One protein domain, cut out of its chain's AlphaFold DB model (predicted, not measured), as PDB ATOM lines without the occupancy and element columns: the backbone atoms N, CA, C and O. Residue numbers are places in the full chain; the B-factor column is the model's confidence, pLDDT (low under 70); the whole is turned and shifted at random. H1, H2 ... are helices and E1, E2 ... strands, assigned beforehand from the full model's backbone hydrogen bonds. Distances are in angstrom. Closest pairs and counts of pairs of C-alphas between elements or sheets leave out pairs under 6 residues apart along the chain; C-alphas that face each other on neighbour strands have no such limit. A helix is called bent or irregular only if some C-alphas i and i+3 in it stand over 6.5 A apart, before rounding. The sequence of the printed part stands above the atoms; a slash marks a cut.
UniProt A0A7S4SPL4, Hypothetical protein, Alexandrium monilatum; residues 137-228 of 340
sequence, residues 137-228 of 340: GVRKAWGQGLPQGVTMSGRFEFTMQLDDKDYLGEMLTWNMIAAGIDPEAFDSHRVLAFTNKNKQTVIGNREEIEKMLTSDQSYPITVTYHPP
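This is residues 137 to 228 of the 340 residues of the protein "Hypothetical protein" of Alexandrium monilatum (UniProt A0A7S4SPL4). One four-stranded sheet is covered on one face by two helices, the long, kinked H2 over edge strand E1 and H3 over the E2 and E3 side, while its other face is bare. The short helix H1 packs on H2, farther from the sheet, and the long stretch 142 to 155 leads from H1 to E1. The printed part has 92 residues, with three named helices and four named strands in the order H1 E1 H2 E2 E3 H3 E4; the sheet, E1 - E4 - E2 - E3, is antiparallel throughout, and the class is mixed, helices and strands. The whole is compact, with a radius of gyration of the C-alphas of 12.2 A, and rounded, spanning 34 by 25 by 22 A.

H1, residues 137 to 141, touches H2, residues 162 to 178, at residues 168 to 173 alone; their closest C-alphas, Val 138 and Gly 169, are 4.5 A apart. E1, residues 156 to 160, is antiparallel to E4, residues 221 to 225, with N 158 and O 223 3.0 A apart, within hydrogen-bond range. H2 is on the sheet at a height of 8.4 A, over E1 and along it at 11 degrees on the local plane; the closest C-alphas, of Phe 156 and Asn 175, are 6.2 A apart. E2, residues 192 to 195, is antiparallel to E4, with N 195 and O 222 2.8 A apart, and makes a hairpin with E3, residues 201 to 203, with N 194 and O 202 2.9 A apart. H3, residues 206 to 214, is on the same face as H2 at a height of 9.3 A, over E2 and only just over E3, on which 3 of its C-alphas fall, and slantwise to E2 at 40 degrees on the local plane. The C-alphas of Val 202 and Ile 209, the closest of E3 and H3, are 6.3 A apart. H2 and H3 are close but not clearly touching, with C-alphas 165 and 213 7.1 A apart. E1, H2, E2 and E3, H3, E4 are split strand-helix-strand units, two strands running the same way with another strand between them, each with a right-handed crossover. Every O i to N i+4 pair is within hydrogen-bond range in H1 and H3, and 8 of 13 are in H2.

H1 begins at C-alpha 137, (-1.633, 8.672, -0.321). E1 is 13.0 A long. H2, 22.8 A long, is irregular, with C-alphas 166 and 169 7.9 A apart, and has a kink of 70 degrees near residue 169. E2 measures 10.1 A, E3 6.7 A and H3 12.0 A. E4, 13.2 A long, ends at C-alpha 225, (-8.741, 24.188, -6.657).

The C-alphas of Pro 147 and Asn 198, the two farthest apart, are 34.2 A apart. The printed part has no cut; the links H1 to E1 and H2 to E2 are long. The pLDDT is under 70 in residues 137 to 153 and 183 to 190.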
ATOM      1  N   GLY A 137      -0.666   7.571  -0.218       36.44
ATOM      2  CA  GLY A 137      -1.633   8.672  -0.321       36.44
ATOM      3  C   GLY A 137      -1.186   9.789  -1.267       36.44
ATOM      4  O   GLY A 137      -1.991  10.298  -2.036       36.44
ATOM      5  N   VAL A 138       0.116  10.087  -1.303       40.00
ATOM      6  CA  VAL A 138       0.712  11.045  -2.246       40.00
ATOM      7  C   VAL A 138       0.580  10.501  -3.674       40.00
ATOM      8  O   VAL A 138       0.068  11.195  -4.540       40.00
ATOM      9  N   ARG A 139       0.901   9.224  -3.930       44.91
ATOM     10  CA  ARG A 139       0.738   8.623  -5.275       44.91
ATOM     11  C   ARG A 139      -0.700   8.670  -5.798       44.91
ATOM     12  O   ARG A 139      -0.890   8.959  -6.975       44.91
ATOM     13  N   LYS A 140      -1.690   8.423  -4.934       41.16
ATOM     14  CA  LYS A 140      -3.113   8.536  -5.292       41.16
ATOM     15  C   LYS A 140      -3.530   9.985  -5.566       41.16
ATOM     16  O   LYS A 140      -4.171  10.229  -6.577       41.16
ATOM     17  N   ALA A 141      -3.103  10.934  -4.729       41.12
ATOM     18  CA  ALA A 141      -3.338  12.369  -4.931       41.12
ATOM     19  C   ALA A 141      -2.710  12.914  -6.233       41.12
ATOM     20  O   ALA A 141      -3.227  13.855  -6.825       41.12
ATOM     21  N   TRP A 142      -1.621  12.294  -6.702       43.50
ATOM     22  CA  TRP A 142      -0.961  12.585  -7.983       43.50
ATOM     23  C   TRP A 142      -1.491  11.761  -9.172       43.50
ATOM     24  O   TRP A 142      -0.841  11.723 -10.218       43.50
ATOM     25  N   GLY A 143      -2.613  11.047  -9.026       40.56
ATOM     26  CA  GLY A 143      -3.233  10.285 -10.117       40.56
ATOM     27  C   GLY A 143      -2.448   9.051 -10.587       40.56
ATOM     28  O   GLY A 143      -2.706   8.529 -11.671       40.56
ATOM     29  N   GLN A 144      -1.475   8.546  -9.815       39.78
ATOM     30  CA  GLN A 144      -0.736   7.340 -10.202       39.78
ATOM     31  C   GLN A 144      -1.577   6.076  -9.968       39.78
ATOM     32  O   GLN A 144      -1.812   5.672  -8.829       39.78
ATOM     33  N   GLY A 145      -1.962   5.410 -11.062       35.38
ATOM     34  CA  GLY A 145      -2.608   4.091 -11.043       35.38
ATOM     35  C   GLY A 145      -4.129   4.104 -10.870       35.38
ATOM     36  O   GLY A 145      -4.707   3.047 -10.633       35.38
ATOM     37  N   LEU A 146      -4.767   5.269 -10.991       35.22
ATOM     38  CA  LEU A 146      -6.221   5.419 -10.970       35.22
ATOM     39  C   LEU A 146      -6.695   5.974 -12.325       35.22
ATOM     40  O   LEU A 146      -5.978   6.781 -12.922       35.22
ATOM     41  N   PRO A 147      -7.859   5.545 -12.848       38.47
ATOM     42  CA  PRO A 147      -8.492   6.230 -13.973       38.47
ATOM     43  C   PRO A 147      -8.674   7.712 -13.615       38.47
ATOM     44  O   PRO A 147      -9.099   8.006 -12.504       38.47
ATOM     45  N   GLN A 148      -8.349   8.642 -14.520       47.62
ATOM     46  CA  GLN A 148      -8.667  10.066 -14.337       47.62
ATOM     47  C   GLN A 148     -10.187  10.218 -14.266       47.62
ATOM     48  O   GLN A 148     -10.842  10.228 -15.312       47.62
ATOM     49  N   GLY A 149     -10.768  10.300 -13.075       45.84
ATOM     50  CA  GLY A 149     -12.203  10.504 -12.997       45.84
ATOM     51  C   GLY A 149     -12.585  11.980 -13.171       45.84
ATOM     52  O   GLY A 149     -11.811  12.820 -13.648       45.84
ATOM     53  N   VAL A 150     -13.854  12.246 -12.892       51.19
ATOM     54  CA  VAL A 150     -14.628  13.306 -13.520       51.19
ATOM     55  C   VAL A 150     -15.427  14.077 -12.462       51.19
ATOM     56  O   VAL A 150     -16.649  14.051 -12.406       51.19
ATOM     57  N   THR A 151     -14.738  14.820 -11.605       51.53
ATOM     58  CA  THR A 151     -15.364  15.854 -10.778       51.53
ATOM     59  C   THR A 151     -14.586  17.142 -10.939       51.53
ATOM     60  O   THR A 151     -13.444  17.273 -10.510       51.53
ATOM     61  N   MET A 152     -15.235  18.080 -11.627       59.62
ATOM     62  CA  MET A 152     -14.849  19.484 -11.755       59.62
ATOM     63  C   MET A 152     -15.801  20.379 -10.936       59.62
ATOM     64  O   MET A 152     -15.924  21.573 -11.187       59.62
ATOM     65  N   SER A 153     -16.525  19.781  -9.984       57.81
ATOM     66  CA  SER A 153     -17.415  20.448  -9.035       57.81
ATOM     67  C   SER A 153     -16.695  20.659  -7.700       57.81
ATOM     68  O   SER A 153     -15.706  19.996  -7.415       57.81
ATOM     69  N   GLY A 154     -17.170  21.592  -6.874       71.06
ATOM     70  CA  GLY A 154     -16.525  21.908  -5.596       71.06
ATOM     71  C   GLY A 154     -15.342  22.872  -5.729       71.06
ATOM     72  O   GLY A 154     -14.811  23.124  -6.810       71.06
ATOM     73  N   ARG A 155     -14.973  23.494  -4.609       85.50
ATOM     74  CA  ARG A 155     -13.868  24.456  -4.510       85.50
ATOM     75  C   ARG A 155     -13.188  24.283  -3.170       85.50
ATOM     76  O   ARG A 155     -13.872  24.112  -2.160       85.50
ATOM     77  N   PHE A 156     -11.869  24.373  -3.153       85.44
ATOM     78  CA  PHE A 156     -11.129  24.469  -1.905       85.44
ATOM     79  C   PHE A 156      -9.887  25.330  -2.075       85.44
ATOM     80  O   PHE A 156      -9.298  25.427  -3.153       85.44
ATOM     81  N   GLU A 157      -9.479  25.922  -0.966       93.62
ATOM     82  CA  GLU A 157      -8.242  26.667  -0.833       93.62
ATOM     83  C   GLU A 157      -7.679  26.377   0.553       93.62
ATOM     84  O   GLU A 157      -8.389  26.487   1.555       93.62
ATOM     85  N   PHE A 158      -6.408  25.994   0.613       88.44
ATOM     86  CA  PHE A 158      -5.689  25.873   1.873       88.44
ATOM     87  C   PHE A 158      -4.239  26.311   1.706       88.44
ATOM     88  O   PHE A 158      -3.669  26.261   0.619       88.44
ATOM     89  N   THR A 159      -3.626  26.742   2.802       93.25
ATOM     90  CA  THR A 159      -2.221  27.145   2.823       93.25
ATOM     91  C   THR A 159      -1.408  26.110   3.577       93.25
ATOM     92  O   THR A 159      -1.727  25.778   4.715       93.25
ATOM     93  N   MET A 160      -0.343  25.635   2.946       89.75
ATOM     94  CA  MET A 160       0.661  24.778   3.552       89.75
ATOM     95  C   MET A 160       1.805  25.609   4.117       89.75
ATOM     96  O   MET A 160       2.391  26.445   3.416       89.75
ATOM     97  N   GLN A 161       2.162  25.342   5.368       91.94
ATOM     98  CA  GLN A 161       3.423  25.773   5.954       91.94
ATOM     99  C   GLN A 161       4.544  24.794   5.591       91.94
ATOM    100  O   GLN A 161       4.297  23.703   5.081       91.94
ATOM    101  N   LEU A 162       5.794  25.190   5.847       84.25
ATOM    102  CA  LEU A 162       6.954  24.329   5.592       84.25
ATOM    103  C   LEU A 162       6.855  23.001   6.362       84.25
ATOM    104  O   LEU A 162       7.158  21.948   5.807       84.25
ATOM    105  N   ASP A 163       6.358  23.057   7.598       81.38
ATOM    106  CA  ASP A 163       6.165  21.887   8.464       81.38
ATOM    107  C   ASP A 163       5.073  20.931   7.939       81.38
ATOM    108  O   ASP A 163       5.059  19.752   8.288       81.38
ATOM    109  N   ASP A 164       4.192  21.407   7.049       73.38
ATOM    110  CA  ASP A 164       3.097  20.626   6.463       73.38
ATOM    111  C   ASP A 164       3.509  19.873   5.185       73.38
ATOM    112  O   ASP A 164       2.708  19.138   4.601       73.38
ATOM    113  N   LYS A 165       4.751  20.054   4.710       80.06
ATOM    114  CA  LYS A 165       5.242  19.546   3.414       80.06
ATOM    115  C   LYS A 165       4.996  18.050   3.212       80.06
ATOM    116  O   LYS A 165       4.572  17.639   2.131       80.06
ATOM    117  N   ASP A 166       5.221  17.248   4.248       74.12
ATOM    118  CA  ASP A 166       5.066  15.791   4.185       74.12
ATOM    119  C   ASP A 166       3.593  15.338   4.219       74.12
ATOM    120  O   ASP A 166       3.285  14.194   3.875       74.12
ATOM    121  N   TYR A 167       2.670  16.243   4.558       70.69
ATOM    122  CA  TYR A 167       1.237  15.982   4.716       70.69
ATOM    123  C   TYR A 167       0.389  16.434   3.520       70.69
ATOM    124  O   TYR A 167      -0.833  16.287   3.556       70.69
ATOM    125  N   LEU A 168       1.000  16.924   2.430       78.50
ATOM    126  CA  LEU A 168       0.286  17.413   1.237       78.50
ATOM    127  C   LEU A 168      -0.816  16.457   0.763       78.50
ATOM    128  O   LEU A 168      -1.935  16.887   0.502       78.50
ATOM    129  N   GLY A 169      -0.510  15.160   0.650       72.38
ATOM    130  CA  GLY A 169      -1.475  14.177   0.151       72.38
ATOM    131  C   GLY A 169      -2.701  14.040   1.057       72.38
ATOM    132  O   GLY A 169      -3.823  13.919   0.565       72.38
ATOM    133  N   GLU A 170      -2.504  14.103   2.375       71.31
ATOM    134  CA  GLU A 170      -3.582  14.020   3.364       71.31
ATOM    135  C   GLU A 170      -4.407  15.306   3.376       71.31
ATOM    136  O   GLU A 170      -5.634  15.244   3.311       71.31
ATOM    137  N   MET A 171      -3.743  16.466   3.380       77.69
ATOM    138  CA  MET A 171      -4.407  17.769   3.316       77.69
ATOM    139  C   MET A 171      -5.248  17.903   2.047       77.69
ATOM    140  O   MET A 171      -6.399  18.330   2.125       77.69
ATOM    141  N   LEU A 172      -4.710  17.500   0.893       79.62
ATOM    142  CA  LEU A 172      -5.433  17.541  -0.375       79.62
ATOM    143  C   LEU A 172      -6.667  16.633  -0.324       79.62
ATOM    144  O   LEU A 172      -7.774  17.096  -0.580       79.62
ATOM    145  N   THR A 173      -6.499  15.378   0.105       72.56
ATOM    146  CA  THR A 173      -7.603  14.408   0.216       72.56
ATOM    147  C   THR A 173      -8.719  14.913   1.135       72.56
ATOM    148  O   THR A 173      -9.893  14.835   0.780       72.56
ATOM    149  N   TRP A 174      -8.375  15.472   2.300       72.69
ATOM    150  CA  TRP A 174      -9.364  16.015   3.235       72.69
ATOM    151  C   TRP A 174     -10.122  17.211   2.666       72.69
ATOM    152  O   TRP A 174     -11.346  17.267   2.787       72.69
ATOM    153  N   ASN A 175      -9.416  18.149   2.029       80.31
ATOM    154  CA  ASN A 175     -10.045  19.316   1.415       80.31
ATOM    155  C   ASN A 175     -10.943  18.925   0.234       80.31
ATOM    156  O   ASN A 175     -12.010  19.507   0.064       80.31
ATOM    157  N   MET A 176     -10.571  17.895  -0.528       77.44
ATOM    158  CA  MET A 176     -11.403  17.341  -1.597       77.44
ATOM    159  C   MET A 176     -12.691  16.722  -1.057       77.44
ATOM    160  O   MET A 176     -13.773  17.106  -1.491       77.44
ATOM    161  N   ILE A 177     -12.598  15.846  -0.049       73.06
ATOM    162  CA  ILE A 177     -13.778  15.239   0.590       73.06
ATOM    163  C   ILE A 177     -14.696  16.325   1.168       73.06
ATOM    164  O   ILE A 177     -15.911  16.266   0.987       73.06
ATOM    165  N   ALA A 178     -14.128  17.342   1.824       70.81
ATOM    166  CA  ALA A 178     -14.889  18.469   2.364       70.81
ATOM    167  C   ALA A 178     -15.580  19.301   1.267       70.81
ATOM    168  O   ALA A 178     -16.681  19.805   1.486       70.81
ATOM    169  N   ALA A 179     -14.961  19.411   0.090       76.56
ATOM    170  CA  ALA A 179     -15.518  20.076  -1.085       76.56
ATOM    171  C   ALA A 179     -16.484  19.193  -1.901       76.56
ATOM    172  O   ALA A 179     -17.041  19.671  -2.890       76.56
ATOM    173  N   GLY A 180     -16.701  17.932  -1.505       72.75
ATOM    174  CA  GLY A 180     -17.537  16.978  -2.239       72.75
ATOM    175  C   GLY A 180     -16.895  16.443  -3.523       72.75
ATOM    176  O   GLY A 180     -17.609  15.997  -4.416       72.75
ATOM    177  N   ILE A 181     -15.566  16.503  -3.618       75.94
ATOM    178  CA  ILE A 181     -14.766  16.018  -4.745       75.94
ATOM    179  C   ILE A 181     -14.307  14.599  -4.430       75.94
ATOM    180  O   ILE A 181     -13.678  14.366  -3.393       75.94
ATOM    181  N   ASP A 182     -14.585  13.657  -5.328       70.25
ATOM    182  CA  ASP A 182     -14.067  12.298  -5.204       70.25
ATOM    183  C   ASP A 182     -12.574  12.280  -5.606       70.25
ATOM    184  O   ASP A 182     -12.227  12.733  -6.701       70.25
ATOM    185  N   PRO A 183     -11.659  11.782  -4.747       69.06
ATOM    186  CA  PRO A 183     -10.246  11.623  -5.080       69.06
ATOM    187  C   PRO A 183      -9.950  10.823  -6.339       69.06
ATOM    188  O   PRO A 183      -8.964  11.110  -7.016       69.06
ATOM    189  N   GLU A 184     -10.789   9.846  -6.673       63.25
ATOM    190  CA  GLU A 184     -10.647   9.088  -7.920       63.25
ATOM    191  C   GLU A 184     -11.059   9.926  -9.134       63.25
ATOM    192  O   GLU A 184     -10.631   9.660 -10.256       63.25
ATOM    193  N   ALA A 185     -11.823  10.993  -8.895       60.97
ATOM    194  CA  ALA A 185     -12.401  11.866  -9.893       60.97
ATOM    195  C   ALA A 185     -11.699  13.214 -10.085       60.97
ATOM    196  O   ALA A 185     -12.222  14.127 -10.726       60.97
ATOM    197  N   PHE A 186     -10.492  13.345  -9.557       69.38
ATOM    198  CA  PHE A 186      -9.794  14.615  -9.480       69.38
ATOM    199  C   PHE A 186      -8.938  14.922 -10.711       69.38
ATOM    200  O   PHE A 186      -7.995  14.197 -11.030       69.38
ATOM    201  N   ASP A 187      -9.207  16.053 -11.370       68.31
ATOM    202  CA  ASP A 187      -8.347  16.572 -12.436       68.31
ATOM    203  C   ASP A 187      -7.229  17.456 -11.860       68.31
ATOM    204  O   ASP A 187      -7.312  18.686 -11.819       68.31
ATOM    205  N   SER A 188      -6.145  16.828 -11.401       67.31
ATOM    206  CA  SER A 188      -4.984  17.546 -10.856       67.31
ATOM    207  C   SER A 188      -4.219  18.371 -11.899       67.31
ATOM    208  O   SER A 188      -3.364  19.173 -11.531       67.31
ATOM    209  N   HIS A 189      -4.463  18.154 -13.195       66.06
ATOM    210  CA  HIS A 189      -3.630  18.699 -14.266       66.06
ATOM    211  C   HIS A 189      -4.109  20.045 -14.796       66.06
ATOM    212  O   HIS A 189      -3.298  20.795 -15.323       66.06
ATOM    213  N   ARG A 190      -5.398  20.365 -14.679       68.38
ATOM    214  CA  ARG A 190      -5.941  21.597 -15.277       68.38
ATOM    215  C   ARG A 190      -6.276  22.687 -14.272       68.38
ATOM    216  O   ARG A 190      -6.232  23.862 -14.607       68.38
ATOM    217  N   VAL A 191      -6.622  22.303 -13.047       76.81
ATOM    218  CA  VAL A 191      -7.346  23.198 -12.125       76.81
ATOM    219  C   VAL A 191      -6.734  23.293 -10.734       76.81
ATOM    220  O   VAL A 191      -7.140  24.146  -9.945       76.81
ATOM    221  N   LEU A 192      -5.738  22.456 -10.433       85.81
ATOM    222  CA  LEU A 192      -4.979  22.552  -9.193       85.81
ATOM    223  C   LEU A 192      -3.803  23.515  -9.380       85.81
ATOM    224  O   LEU A 192      -2.877  23.246 -10.152       85.81
ATOM    225  N   ALA A 193      -3.843  24.624  -8.649       91.00
ATOM    226  CA  ALA A 193      -2.814  25.649  -8.673       91.00
ATOM    227  C   ALA A 193      -2.070  25.719  -7.335       91.00
ATOM    228  O   ALA A 193      -2.672  25.636  -6.264       91.00
ATOM    229  N   PHE A 194      -0.754  25.900  -7.418       94.19
ATOM    230  CA  PHE A 194       0.135  26.121  -6.284       94.19
ATOM    231  C   PHE A 194       0.726  27.520  -6.396       94.19
ATOM    232  O   PHE A 194       1.400  27.832  -7.377       94.19
ATOM    233  N   THR A 195       0.490  28.357  -5.392       96.88
ATOM    234  CA  THR A 195       0.990  29.730  -5.326       96.88
ATOM    235  C   THR A 195       1.953  29.871  -4.157       96.88
ATOM    236  O   THR A 195       1.569  29.700  -3.004       96.88
ATOM    237  N   ASN A 196       3.214  30.196  -4.437       96.00
ATOM    238  CA  ASN A 196       4.220  30.387  -3.392       96.00
ATOM    239  C   ASN A 196       4.096  31.759  -2.697       96.00
ATOM    240  O   ASN A 196       3.374  32.650  -3.152       96.00
ATOM    241  N   LYS A 197       4.875  31.983  -1.630       95.75
ATOM    242  CA  LYS A 197       4.893  33.272  -0.909       95.75
ATOM    243  C   LYS A 197       5.298  34.486  -1.755       95.75
ATOM    244  O   LYS A 197       4.980  35.619  -1.396       95.75
ATOM    245  N   ASN A 198       5.977  34.258  -2.880       94.69
ATOM    246  CA  ASN A 198       6.359  35.290  -3.845       94.69
ATOM    247  C   ASN A 198       5.257  35.547  -4.891       94.69
ATOM    248  O   ASN A 198       5.484  36.309  -5.828       94.69
ATOM    249  N   LYS A 199       4.071  34.941  -4.729       94.44
ATOM    250  CA  LYS A 199       2.918  35.016  -5.640       94.44
ATOM    251  C   LYS A 199       3.162  34.420  -7.027       94.44
ATOM    252  O   LYS A 199       2.428  34.727  -7.962       94.44
ATOM    253  N   GLN A 200       4.171  33.568  -7.175       95.06
ATOM    254  CA  GLN A 200       4.334  32.769  -8.382       95.06
ATOM    255  C   GLN A 200       3.370  31.587  -8.312       95.06
ATOM    256  O   GLN A 200       3.407  30.824  -7.344       95.06
ATOM    257  N   THR A 201       2.545  31.444  -9.345       92.81
ATOM    258  CA  THR A 201       1.538  30.388  -9.459       92.81
ATOM    259  C   THR A 201       1.956  29.382 -10.519       92.81
ATOM    260  O   THR A 201       2.341  29.771 -11.619       92.81
ATOM    261  N   VAL A 202       1.861  28.098 -10.189       90.00
ATOM    262  CA  VAL A 202       2.084  26.977 -11.105       90.00
ATOM    263  C   VAL A 202       0.814  26.135 -11.141       90.00
ATOM    264  O   VAL A 202       0.273  25.795 -10.089       90.00
ATOM    265  N   ILE A 203       0.341  25.796 -12.340       85.31
ATOM    266  CA  ILE A 203      -0.886  25.020 -12.563       85.31
ATOM    267  C   ILE A 203      -0.530  23.807 -13.410       85.31
ATOM    268  O   ILE A 203       0.106  23.960 -14.451       85.31
ATOM    269  N   GLY A 204      -0.897  22.605 -12.963       75.12
ATOM    270  CA  GLY A 204      -0.798  21.385 -13.776       75.12
ATOM    271  C   GLY A 204       0.604  20.863 -14.110       75.12
ATOM    272  O   GLY A 204       0.756  19.695 -14.474       75.12
ATOM    273  N   ASN A 205       1.640  21.694 -13.973       81.62
ATOM    274  CA  ASN A 205       3.023  21.355 -14.281       81.62
ATOM    275  C   ASN A 205       3.689  20.675 -13.080       81.62
ATOM    276  O   ASN A 205       4.190  21.325 -12.163       81.62
ATOM    277  N   ARG A 206       3.711  19.340 -13.102       80.00
ATOM    278  CA  ARG A 206       4.238  18.517 -12.006       80.00
ATOM    279  C   ARG A 206       5.688  18.843 -11.642       80.00
ATOM    280  O   ARG A 206       5.995  18.889 -10.456       80.00
ATOM    281  N   GLU A 207       6.561  19.080 -12.620       82.19
ATOM    282  CA  GLU A 207       7.977  19.366 -12.351       82.19
ATOM    283  C   GLU A 207       8.159  20.706 -11.640       82.19
ATOM    284  O   GLU A 207       8.965  20.833 -10.719       82.19
ATOM    285  N   GLU A 208       7.415  21.722 -12.066       87.12
ATOM    286  CA  GLU A 208       7.456  23.038 -11.435       87.12
ATOM    287  C   GLU A 208       6.809  23.030 -10.051       87.12
ATOM    288  O   GLU A 208       7.342  23.656  -9.133       87.12
ATOM    289  N   ILE A 209       5.723  22.272  -9.866       87.06
ATOM    290  CA  ILE A 209       5.120  22.072  -8.543       87.06
ATOM    291  C   ILE A 209       6.113  21.348  -7.627       87.06
ATOM    292  O   ILE A 209       6.317  21.773  -6.495       87.06
ATOM    293  N   GLU A 210       6.796  20.304  -8.099       86.44
ATOM    294  CA  GLU A 210       7.808  19.592  -7.311       86.44
ATOM    295  C   GLU A 210       8.992  20.503  -6.943       86.44
ATOM    296  O   GLU A 210       9.413  20.536  -5.783       86.44
ATOM    297  N   LYS A 211       9.479  21.324  -7.882       90.75
ATOM    298  CA  LYS A 211      10.487  22.365  -7.604       90.75
ATOM    299  C   LYS A 211       9.994  23.367  -6.556       90.75
ATOM    300  O   LYS A 211      10.756  23.768  -5.676       90.75
ATOM    301  N   MET A 212       8.722  23.757  -6.617       92.75
ATOM    302  CA  MET A 212       8.123  24.665  -5.642       92.75
ATOM    303  C   MET A 212       8.053  24.019  -4.253       92.75
ATOM    304  O   MET A 212       8.522  24.625  -3.292       92.75
ATOM    305  N   LEU A 213       7.545  22.789  -4.154       88.81
ATOM    306  CA  LEU A 213       7.382  22.037  -2.903       88.81
ATOM    307  C   LEU A 213       8.716  21.664  -2.243       88.81
ATOM    308  O   LEU A 213       8.786  21.524  -1.019       88.81
ATOM    309  N   THR A 214       9.777  21.480  -3.030       91.06
ATOM    310  CA  THR A 214      11.112  21.136  -2.519       91.06
ATOM    311  C   THR A 214      11.878  22.337  -1.972       91.06
ATOM    312  O   THR A 214      12.716  22.144  -1.096       91.06
ATOM    313  N   SER A 215      11.571  23.555  -2.423       92.88
ATOM    314  CA  SER A 215      12.231  24.783  -1.978       92.88
ATOM    315  C   SER A 215      11.594  25.367  -0.714       92.88
ATOM    316  O   SER A 215      10.467  25.860  -0.742       92.88
ATOM    317  N   ASP A 216      12.355  25.427   0.383       92.94
ATOM    318  CA  ASP A 216      11.928  26.054   1.645       92.94
ATOM    319  C   ASP A 216      11.558  27.537   1.461       92.94
ATOM    320  O   ASP A 216      10.705  28.091   2.158       92.94
ATOM    321  N   GLN A 217      12.165  28.200   0.470       93.88
ATOM    322  CA  GLN A 217      11.858  29.590   0.146       93.88
ATOM    323  C   GLN A 217      10.495  29.769  -0.529       93.88
ATOM    324  O   GLN A 217      10.002  30.893  -0.566       93.88
ATOM    325  N   SER A 218       9.856  28.707  -1.013       94.31
ATOM    326  CA  SER A 218       8.514  28.795  -1.596       94.31
ATOM    327  C   SER A 218       7.421  28.939  -0.538       94.31
ATOM    328  O   SER A 218       6.370  29.503  -0.832       94.31
ATOM    329  N   TYR A 219       7.660  28.475   0.690       93.62
ATOM    330  CA  TYR A 219       6.641  28.456   1.738       93.62
ATOM    331  C   TYR A 219       6.409  29.839   2.374       93.62
ATOM    332  O   TYR A 219       7.364  30.625   2.495       93.62
ATOM    333  N   PRO A 220       5.170  30.135   2.820       95.81
ATOM    334  CA  PRO A 220       3.958  29.306   2.690       95.81
ATOM    335  C   PRO A 220       3.473  29.149   1.239       95.81
ATOM    336  O   PRO A 220       3.635  30.063   0.432       95.81
ATOM    337  N   ILE A 221       2.890  27.989   0.923       93.62
ATOM    338  CA  ILE A 221       2.331  27.680  -0.402       93.62
ATOM    339  C   ILE A 221       0.814  27.573  -0.278       93.62
ATOM    340  O   ILE A 221       0.309  26.753   0.483       93.62
ATOM    341  N   THR A 222       0.080  28.381  -1.031       95.88
ATOM    342  CA  THR A 222      -1.375  28.263  -1.150       95.88
ATOM    343  C   THR A 222      -1.711  27.279  -2.261       95.88
ATOM    344  O   THR A 222      -1.243  27.426  -3.387       95.88
ATOM    345  N   VAL A 223      -2.524  26.280  -1.939       91.69
ATOM    346  CA  VAL A 223      -3.067  25.302  -2.876       91.69
ATOM    347  C   VAL A 223      -4.521  25.667  -3.129       91.69
ATOM    348  O   VAL A 223      -5.325  25.687  -2.196       91.69
ATOM    349  N   THR A 224      -4.861  25.957  -4.380       91.94
ATOM    350  CA  THR A 224      -6.230  26.299  -4.782       91.94
ATOM    351  C   THR A 224      -6.733  25.328  -5.828       91.94
ATOM    352  O   THR A 224      -6.045  25.055  -6.812       91.94
ATOM    353  N   TYR A 225      -7.967  24.879  -5.645       87.06
ATOM    354  CA  TYR A 225      -8.741  24.188  -6.657       87.06
ATOM    355  C   TYR A 225      -9.968  25.031  -6.985       87.06
ATOM    356  O   TYR A 225     -10.926  25.111  -6.210       87.06
ATOM    357  N   HIS A 226      -9.909  25.685  -8.141       82.44
ATOM    358  CA  HIS A 226     -10.983  26.511  -8.673       82.44
ATOM    359  C   HIS A 226     -11.247  26.092 -10.120       82.44
ATOM    360  O   HIS A 226     -10.586  26.595 -11.027       82.44
ATOM    361  N   PRO A 227     -12.183  25.155 -10.346       75.62
ATOM    362  CA  PRO A 227     -12.529  24.749 -11.695       75.62
ATOM    363  C   PRO A 227     -13.163  25.926 -12.455       75.62
ATOM    364  O   PRO A 227     -13.788  26.791 -11.821       75.62
ATOM    365  N   PRO A 228     -13.030  25.974 -13.799       72.19
ATOM    366  CA  PRO A 228     -13.682  26.990 -14.608       72.19
ATOM    367  C   PRO A 228     -15.179  27.026 -14.316       72.19
ATOM    368  O   PRO A 228     -15.802  26.004 -14.012       72.19
TER     369      PRO A 228